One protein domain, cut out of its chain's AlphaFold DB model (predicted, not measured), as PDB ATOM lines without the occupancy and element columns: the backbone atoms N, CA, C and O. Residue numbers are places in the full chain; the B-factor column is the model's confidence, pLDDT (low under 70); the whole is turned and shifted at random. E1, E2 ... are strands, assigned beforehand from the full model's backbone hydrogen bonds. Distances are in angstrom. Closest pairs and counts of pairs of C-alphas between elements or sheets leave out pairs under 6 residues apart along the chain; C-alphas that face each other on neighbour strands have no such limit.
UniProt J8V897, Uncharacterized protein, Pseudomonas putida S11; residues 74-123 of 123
ATOM      1  N   ILE A  74     -36.436 -20.300 -43.343       84.12
ATOM      2  CA  ILE A  74     -36.002 -19.175 -42.510       84.12
ATOM      3  C   ILE A  74     -35.836 -17.939 -43.392       84.12
ATOM      4  O   ILE A  74     -35.068 -17.955 -44.353       84.12
ATOM      5  N   CYS A  75     -36.491 -16.839 -43.020       83.38
ATOM      6  CA  CYS A  75     -36.381 -15.573 -43.730       83.38
ATOM      7  C   CYS A  75     -35.762 -14.464 -42.862       83.38
ATOM      8  O   CYS A  75     -36.463 -13.819 -42.075       83.38
ATOM      9  N   PRO A  76     -34.463 -14.158 -43.022       78.12
ATOM     10  CA  PRO A  76     -33.819 -13.080 -42.275       78.12
ATOM     11  C   PRO A  76     -34.223 -11.679 -42.764       78.12
ATOM     12  O   PRO A  76     -34.082 -10.721 -42.013       78.12
ATOM     13  N   GLN A  77     -34.749 -11.545 -43.988       75.00
ATOM     14  CA  GLN A  77     -35.145 -10.255 -44.581       75.00
ATOM     15  C   GLN A  77     -36.352  -9.613 -43.882       75.00
ATOM     16  O   GLN A  77     -36.533  -8.403 -43.938       75.00
ATOM     17  N   LEU A  78     -37.163 -10.413 -43.185       75.44
ATOM     18  CA  LEU A  78     -38.278  -9.924 -42.369       75.44
ATOM     19  C   LEU A  78     -37.827  -9.377 -41.009       75.44
ATOM     20  O   LEU A  78     -38.634  -8.829 -40.255       75.44
ATOM     21  N   LYS A  79     -36.542  -9.520 -40.668       74.88
ATOM     22  CA  LYS A  79     -36.015  -9.078 -39.385       74.88
ATOM     23  C   LYS A  79     -35.979  -7.554 -39.331       74.88
ATOM     24  O   LYS A  79     -35.201  -6.908 -40.027       74.88
ATOM     25  N   LYS A  80     -36.806  -6.969 -38.464       68.38
ATOM     26  CA  LYS A  80     -36.765  -5.531 -38.181       68.38
ATOM     27  C   LYS A  80     -35.387  -5.166 -37.612       68.38
ATOM     28  O   LYS A  80     -34.871  -5.863 -36.738       68.38
ATOM     29  N   SER A  81     -34.782  -4.086 -38.110       58.50
ATOM     30  CA  SER A  81     -33.467  -3.620 -37.642       58.50
ATOM     31  C   SER A  81     -33.433  -3.548 -36.107       58.50
ATOM     32  O   SER A  81     -34.311  -2.944 -35.492       58.50
ATOM     33  N   GLY A  82     -32.468  -4.243 -35.493       62.78
ATOM     34  CA  GLY A  82     -32.318  -4.369 -34.037       62.78
ATOM     35  C   GLY A  82     -32.870  -5.654 -33.399       62.78
ATOM     36  O   GLY A  82     -32.487  -5.962 -32.273       62.78
ATOM     37  N   SER A  83     -33.691  -6.468 -34.078       65.56
ATOM     38  CA  SER A  83     -34.220  -7.722 -33.503       65.56
ATOM     39  C   SER A  83     -33.301  -8.927 -33.745       65.56
ATOM     40  O   SER A  83     -33.699  -9.939 -34.317       65.56
ATOM     41  N   ALA A  84     -32.041  -8.855 -33.296       60.41
ATOM     42  CA  ALA A  84     -31.042  -9.908 -33.534       60.41
ATOM     43  C   ALA A  84     -31.467 -11.316 -33.058       60.41
ATOM     44  O   ALA A  84     -30.987 -12.311 -33.590       60.41
ATOM     45  N   TRP A  85     -32.404 -11.381 -32.116       67.62
ATOM     46  CA  TRP A  85     -32.912 -12.572 -31.428       67.62
ATOM     47  C   TRP A  85     -34.288 -13.064 -31.922       67.62
ATOM     48  O   TRP A  85     -34.918 -13.880 -31.246       67.62
ATOM     49  N   GLN A  86     -34.810 -12.552 -33.042       72.31
ATOM     50  CA  GLN A  86     -36.063 -13.030 -33.645       72.31
ATOM     51  C   GLN A  86     -35.794 -13.719 -34.986       72.31
ATOM     52  O   GLN A  86     -35.153 -13.146 -35.866       72.31
ATOM     53  N   THR A  87     -36.322 -14.935 -35.134       78.50
ATOM     54  CA  THR A  87     -36.266 -15.726 -36.369       78.50
ATOM     55  C   THR A  87     -37.659 -15.780 -36.978       78.50
ATOM     56  O   THR A  87     -38.611 -16.153 -36.293       78.50
ATOM     57  N   TYR A  88     -37.775 -15.407 -38.249       83.00
ATOM     58  CA  TYR A  88     -39.026 -15.472 -38.999       83.00
ATOM     59  C   TYR A  88     -39.017 -16.687 -39.917       83.00
ATOM     60  O   TYR A  88     -38.010 -16.972 -40.566       83.00
ATOM     61  N   TRP A  89     -40.155 -17.367 -39.966       83.56
ATOM     62  CA  TRP A  89     -40.378 -18.551 -40.782       83.56
ATOM     63  C   TRP A  89     -41.480 -18.252 -41.786       83.56
ATOM     64  O   TRP A  89     -42.506 -17.673 -41.421       83.56
ATOM     65  N   VAL A  90     -41.258 -18.621 -43.042       83.75
ATOM     66  CA  VAL A  90     -42.218 -18.440 -44.134       83.75
ATOM     67  C   VAL A  90     -42.491 -19.782 -44.799       83.75
ATOM     68  O   VAL A  90     -41.579 -20.589 -44.963       83.75
ATOM     69  N   SER A  91     -43.745 -20.023 -45.177       82.31
ATOM     70  CA  SER A  91     -44.164 -21.270 -45.831       82.31
ATOM     71  C   SER A  91     -43.616 -21.417 -47.250       82.31
ATOM     72  O   SER A  91     -43.487 -22.526 -47.742       82.31
ATOM     73  N   HIS A  92     -43.277 -20.309 -47.915       77.06
ATOM     74  CA  HIS A  92     -42.678 -20.326 -49.246       77.06
ATOM     75  C   HIS A  92     -41.523 -19.315 -49.299       77.06
ATOM     76  O   HIS A  92     -41.729 -18.164 -48.899       77.06
ATOM     77  N   PRO A  93     -40.333 -19.676 -49.825       72.25
ATOM     78  CA  PRO A  93     -39.201 -18.754 -49.989       72.25
ATOM     79  C   PRO A  93     -39.545 -17.463 -50.742       72.25
ATOM     80  O   PRO A  93     -38.945 -16.422 -50.476       72.25
ATOM     81  N   GLY A  94     -40.546 -17.504 -51.629       72.88
ATOM     82  CA  GLY A  94     -41.055 -16.322 -52.317       72.88
ATOM     83  C   GLY A  94     -41.515 -15.225 -51.355       72.88
ATOM     84  O   GLY A  94     -41.280 -14.060 -51.632       72.88
ATOM     85  N   PHE A  95     -42.068 -15.563 -50.184       74.69
ATOM     86  CA  PHE A  95     -42.544 -14.594 -49.185       74.69
ATOM     87  C   PHE A  95     -41.438 -13.962 -48.339       74.69
ATOM     88  O   PHE A  95     -41.730 -13.237 -47.386       74.69
ATOM     89  N   CYS A  96     -40.166 -14.206 -48.662       78.25
ATOM     90  CA  CYS A  96     -39.053 -13.670 -47.893       78.25
ATOM     91  C   CYS A  96     -38.735 -12.196 -48.223       78.25
ATOM     92  O   CYS A  96     -37.629 -11.841 -48.631       78.25
ATOM     93  N   PHE A  97     -39.719 -11.313 -48.051       77.00
ATOM     94  CA  PHE A  97     -39.590  -9.865 -48.213       77.00
ATOM     95  C   PHE A  97     -40.657  -9.133 -47.392       77.00
ATOM     96  O   PHE A  97     -41.726  -9.672 -47.123       77.00
ATOM     97  N   THR A  98     -40.397  -7.881 -47.017       73.81
ATOM     98  CA  THR A  98     -41.422  -7.013 -46.421       73.81
ATOM     99  C   THR A  98     -42.374  -6.514 -47.518       73.81
ATOM    100  O   THR A  98     -41.893  -5.854 -48.441       73.81
ATOM    101  N   PRO A  99     -43.682  -6.836 -47.476       74.56
ATOM    102  CA  PRO A  99     -44.628  -6.396 -48.497       74.56
ATOM    103  C   PRO A  99     -44.970  -4.914 -48.354       74.56
ATOM    104  O   PRO A  99     -45.159  -4.415 -47.247       74.56
ATOM    105  N   ASP A 100     -45.108  -4.231 -49.489       78.94
ATOM    106  CA  ASP A 100     -45.528  -2.824 -49.547       78.94
ATOM    107  C   ASP A 100     -47.057  -2.691 -49.576       78.94
ATOM    108  O   ASP A 100     -47.622  -1.670 -49.193       78.94
ATOM    109  N   SER A 101     -47.745  -3.712 -50.089       78.25
ATOM    110  CA  SER A 101     -49.206  -3.771 -50.148       78.25
ATOM    111  C   SER A 101     -49.677  -5.215 -50.245       78.25
ATOM    112  O   SER A 101     -48.904  -6.102 -50.602       78.25
ATOM    113  N   TYR A 102     -50.959  -5.437 -49.981       78.38
ATOM    114  CA  TYR A 102     -51.617  -6.722 -50.191       78.38
ATOM    115  C   TYR A 102     -52.629  -6.608 -51.340       78.38
ATOM    116  O   TYR A 102     -53.048  -5.503 -51.708       78.38
ATOM    117  N   THR A 103     -52.967  -7.728 -51.975       79.25
ATOM    118  CA  THR A 103     -54.131  -7.817 -52.871       79.25
ATOM    119  C   THR A 103     -55.421  -7.973 -52.062       79.25
ATOM    120  O   THR A 103     -55.382  -8.196 -50.855       79.25
ATOM    121  N   GLU A 104     -56.570  -7.896 -52.734       78.81
ATOM    122  CA  GLU A 104     -57.894  -8.141 -52.138       78.81
ATOM    123  C   GLU A 104     -58.025  -9.561 -51.550       78.81
ATOM    124  O   GLU A 104     -58.694  -9.761 -50.543       78.81
ATOM    125  N   ASN A 105     -57.268 -10.524 -52.093       76.31
ATOM    126  CA  ASN A 105     -57.159 -11.898 -51.589       76.31
ATOM    127  C   ASN A 105     -56.056 -12.070 -50.522       76.31
ATOM    128  O   ASN A 105     -55.623 -13.186 -50.248       76.31
ATOM    129  N   ASN A 106     -55.571 -10.970 -49.940       74.19
ATOM    130  CA  ASN A 106     -54.532 -10.937 -48.909       74.19
ATOM    131  C   ASN A 106     -53.158 -11.494 -49.346       74.19
ATOM    132  O   ASN A 106     -52.342 -11.882 -48.506       74.19
ATOM    133  N   TRP A 107     -52.862 -11.494 -50.652       77.69
ATOM    134  CA  TRP A 107     -51.544 -11.886 -51.166       77.69
ATOM    135  C   TRP A 107     -50.539 -10.735 -51.055       77.69
ATOM    136  O   TRP A 107     -50.854  -9.623 -51.489       77.69
ATOM    137  N   PRO A 108     -49.331 -10.964 -50.513       77.38
ATOM    138  CA  PRO A 108     -48.319  -9.926 -50.369       77.38
ATOM    139  C   PRO A 108     -47.738  -9.518 -51.726       77.38
ATOM    140  O   PRO A 108     -47.395 -10.355 -52.565       77.38
ATOM    141  N   CYS A 109     -47.587  -8.210 -51.911       76.94
ATOM    142  CA  CYS A 109     -47.011  -7.609 -53.102       76.94
ATOM    143  C   CYS A 109     -45.852  -6.679 -52.748       76.94
ATOM    144  O   CYS A 109     -45.899  -5.947 -51.755       76.94
ATOM    145  N   LYS A 110     -44.846  -6.651 -53.618       78.44
ATOM    146  CA  LYS A 110     -43.697  -5.748 -53.541       78.44
ATOM    147  C   LYS A 110     -43.665  -4.828 -54.752       78.44
ATOM    148  O   LYS A 110     -43.962  -5.262 -55.870       78.44
ATOM    149  N   ARG A 111     -43.317  -3.561 -54.550       75.50
ATOM    150  CA  ARG A 111     -43.118  -2.607 -55.643       75.50
ATOM    151  C   ARG A 111     -41.633  -2.578 -56.002       75.50
ATOM    152  O   ARG A 111     -40.819  -2.090 -55.229       75.50
ATOM    153  N   THR A 112     -41.293  -3.081 -57.183       69.44
ATOM    154  CA  THR A 112     -39.923  -3.063 -57.718       69.44
ATOM    155  C   THR A 112     -39.960  -2.370 -59.077       69.44
ATOM    156  O   THR A 112     -40.797  -2.711 -59.912       69.44
ATOM    157  N   ASP A 113     -39.112  -1.360 -59.286       65.19
ATOM    158  CA  ASP A 113     -38.979  -0.620 -60.555       65.19
ATOM    159  C   ASP A 113     -40.311  -0.134 -61.161       65.19
ATOM    160  O   ASP A 113     -40.603  -0.304 -62.344       65.19
ATOM    161  N   GLY A 114     -41.176   0.444 -60.321       70.19
ATOM    162  CA  GLY A 114     -42.472   0.992 -60.737       70.19
ATOM    163  C   GLY A 114     -43.561  -0.050 -61.027       70.19
ATOM    164  O   GLY A 114     -44.723   0.332 -61.179       70.19
ATOM    165  N   LYS A 115     -43.238  -1.350 -61.024       65.38
ATOM    166  CA  LYS A 115     -44.188  -2.457 -61.219       65.38
ATOM    167  C   LYS A 115     -44.531  -3.124 -59.880       65.38
ATOM    168  O   LYS A 115     -43.687  -3.259 -58.995       65.38
ATOM    169  N   LYS A 116     -45.797  -3.519 -59.711       75.38
ATOM    170  CA  LYS A 116     -46.289  -4.246 -58.529       75.38
ATOM    171  C   LYS A 116     -46.193  -5.746 -58.814       75.38
ATOM    172  O   LYS A 116     -46.916  -6.245 -59.669       75.38
ATOM    173  N   LEU A 117     -45.295  -6.439 -58.120       73.06
ATOM    174  CA  LEU A 117     -45.131  -7.890 -58.199       73.06
ATOM    175  C   LEU A 117     -45.868  -8.521 -57.018       73.06
ATOM    176  O   LEU A 117     -45.564  -8.209 -55.869       73.06
ATOM    177  N   CYS A 118     -46.842  -9.380 -57.299       75.31
ATOM    178  CA  CYS A 118     -47.599 -10.120 -56.292       75.31
ATOM    179  C   CYS A 118     -47.330 -11.611 -56.475       75.31
ATOM    180  O   CYS A 118     -47.320 -12.090 -57.607       75.31
ATOM    181  N   ILE A 119     -47.121 -12.336 -55.379       71.25
ATOM    182  CA  ILE A 119     -46.941 -13.791 -55.430       71.25
ATOM    183  C   ILE A 119     -48.317 -14.448 -55.390       71.25
ATOM    184  O   ILE A 119     -49.098 -14.174 -54.479       71.25
ATOM    185  N   ASN A 120     -48.607 -15.291 -56.376       68.69
ATOM    186  CA  ASN A 120     -49.809 -16.116 -56.423       68.69
ATOM    187  C   ASN A 120     -49.431 -17.543 -56.006       68.69
ATOM    188  O   ASN A 120     -48.480 -18.087 -56.551       68.69
ATOM    189  N   MET A 121     -50.137 -18.133 -55.037       61.84
ATOM    190  CA  MET A 121     -49.901 -19.525 -54.615       61.84
ATOM    191  C   MET A 121     -50.613 -20.565 -55.507       61.84
ATOM    192  O   MET A 121     -50.518 -21.755 -55.227       61.84
ATOM    193  N   ASN A 122     -51.351 -20.140 -56.540       58.44
ATOM    194  CA  ASN A 122     -52.113 -21.035 -57.422       58.44
ATOM    195  C   ASN A 122     -51.344 -21.500 -58.676       58.44
ATOM    196  O   ASN A 122     -51.978 -22.024 -59.591       58.44
ATOM    197  N   GLU A 123     -50.029 -21.288 -58.749       43.75
ATOM    198  CA  GLU A 123     -49.188 -21.673 -59.893       43.75
ATOM    199  C   GLU A 123     -47.911 -22.381 -59.433       43.75
ATOM    200  O   GLU A 123     -47.281 -21.881 -58.471       43.75
TER     201      GLU A 123
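What this domain is: This is residues 74 to 123 of the 123 residues of an uncharacterized protein of Pseudomonas putida S11 (UniProt J8V897). With little regular structure, the printed part is a long winding stretch, residues 74 to 107, that makes a wide loop at one end and leads into a small hairpin, E1 and E2, at the other. The 50 printed residues hold no named helix and two strands, E1 then E2, in one antiparallel sheet; the class is all strand, with 9 residues in named elements. It is only just loose, close to compact, with a radius of gyration of the C-alphas of 12.1 A and spans of 32 by 24 by 17 A.

How they stand to each other: Residues 101 to 102 pair antiparallel with residues 108 to 109 of E1, residues 108 to 112. E1 and E2, residues 115 to 118, form an antiparallel hairpin at 156 degrees, joined by a tight link. C-alphas 109 and 118 face each other at 4.1 A. N 110 and O 117, 2.8 A apart, are within hydrogen-bond range.

Where its parts are: E1 begins at C-alpha 108 (-48.319, -9.926, -50.369) and is 13.1 A long. E2 is 9.7 A long and ends at C-alpha 118 (-47.599, -10.120, -56.292).

The domain as a whole: The two C-alphas farthest apart, Gly 82 and Glu 123, are 35.4 A apart. The printed part has no cut. Confidence is under 70 at residues 80 to 85, 112 to 113, 115 and 120 to 123.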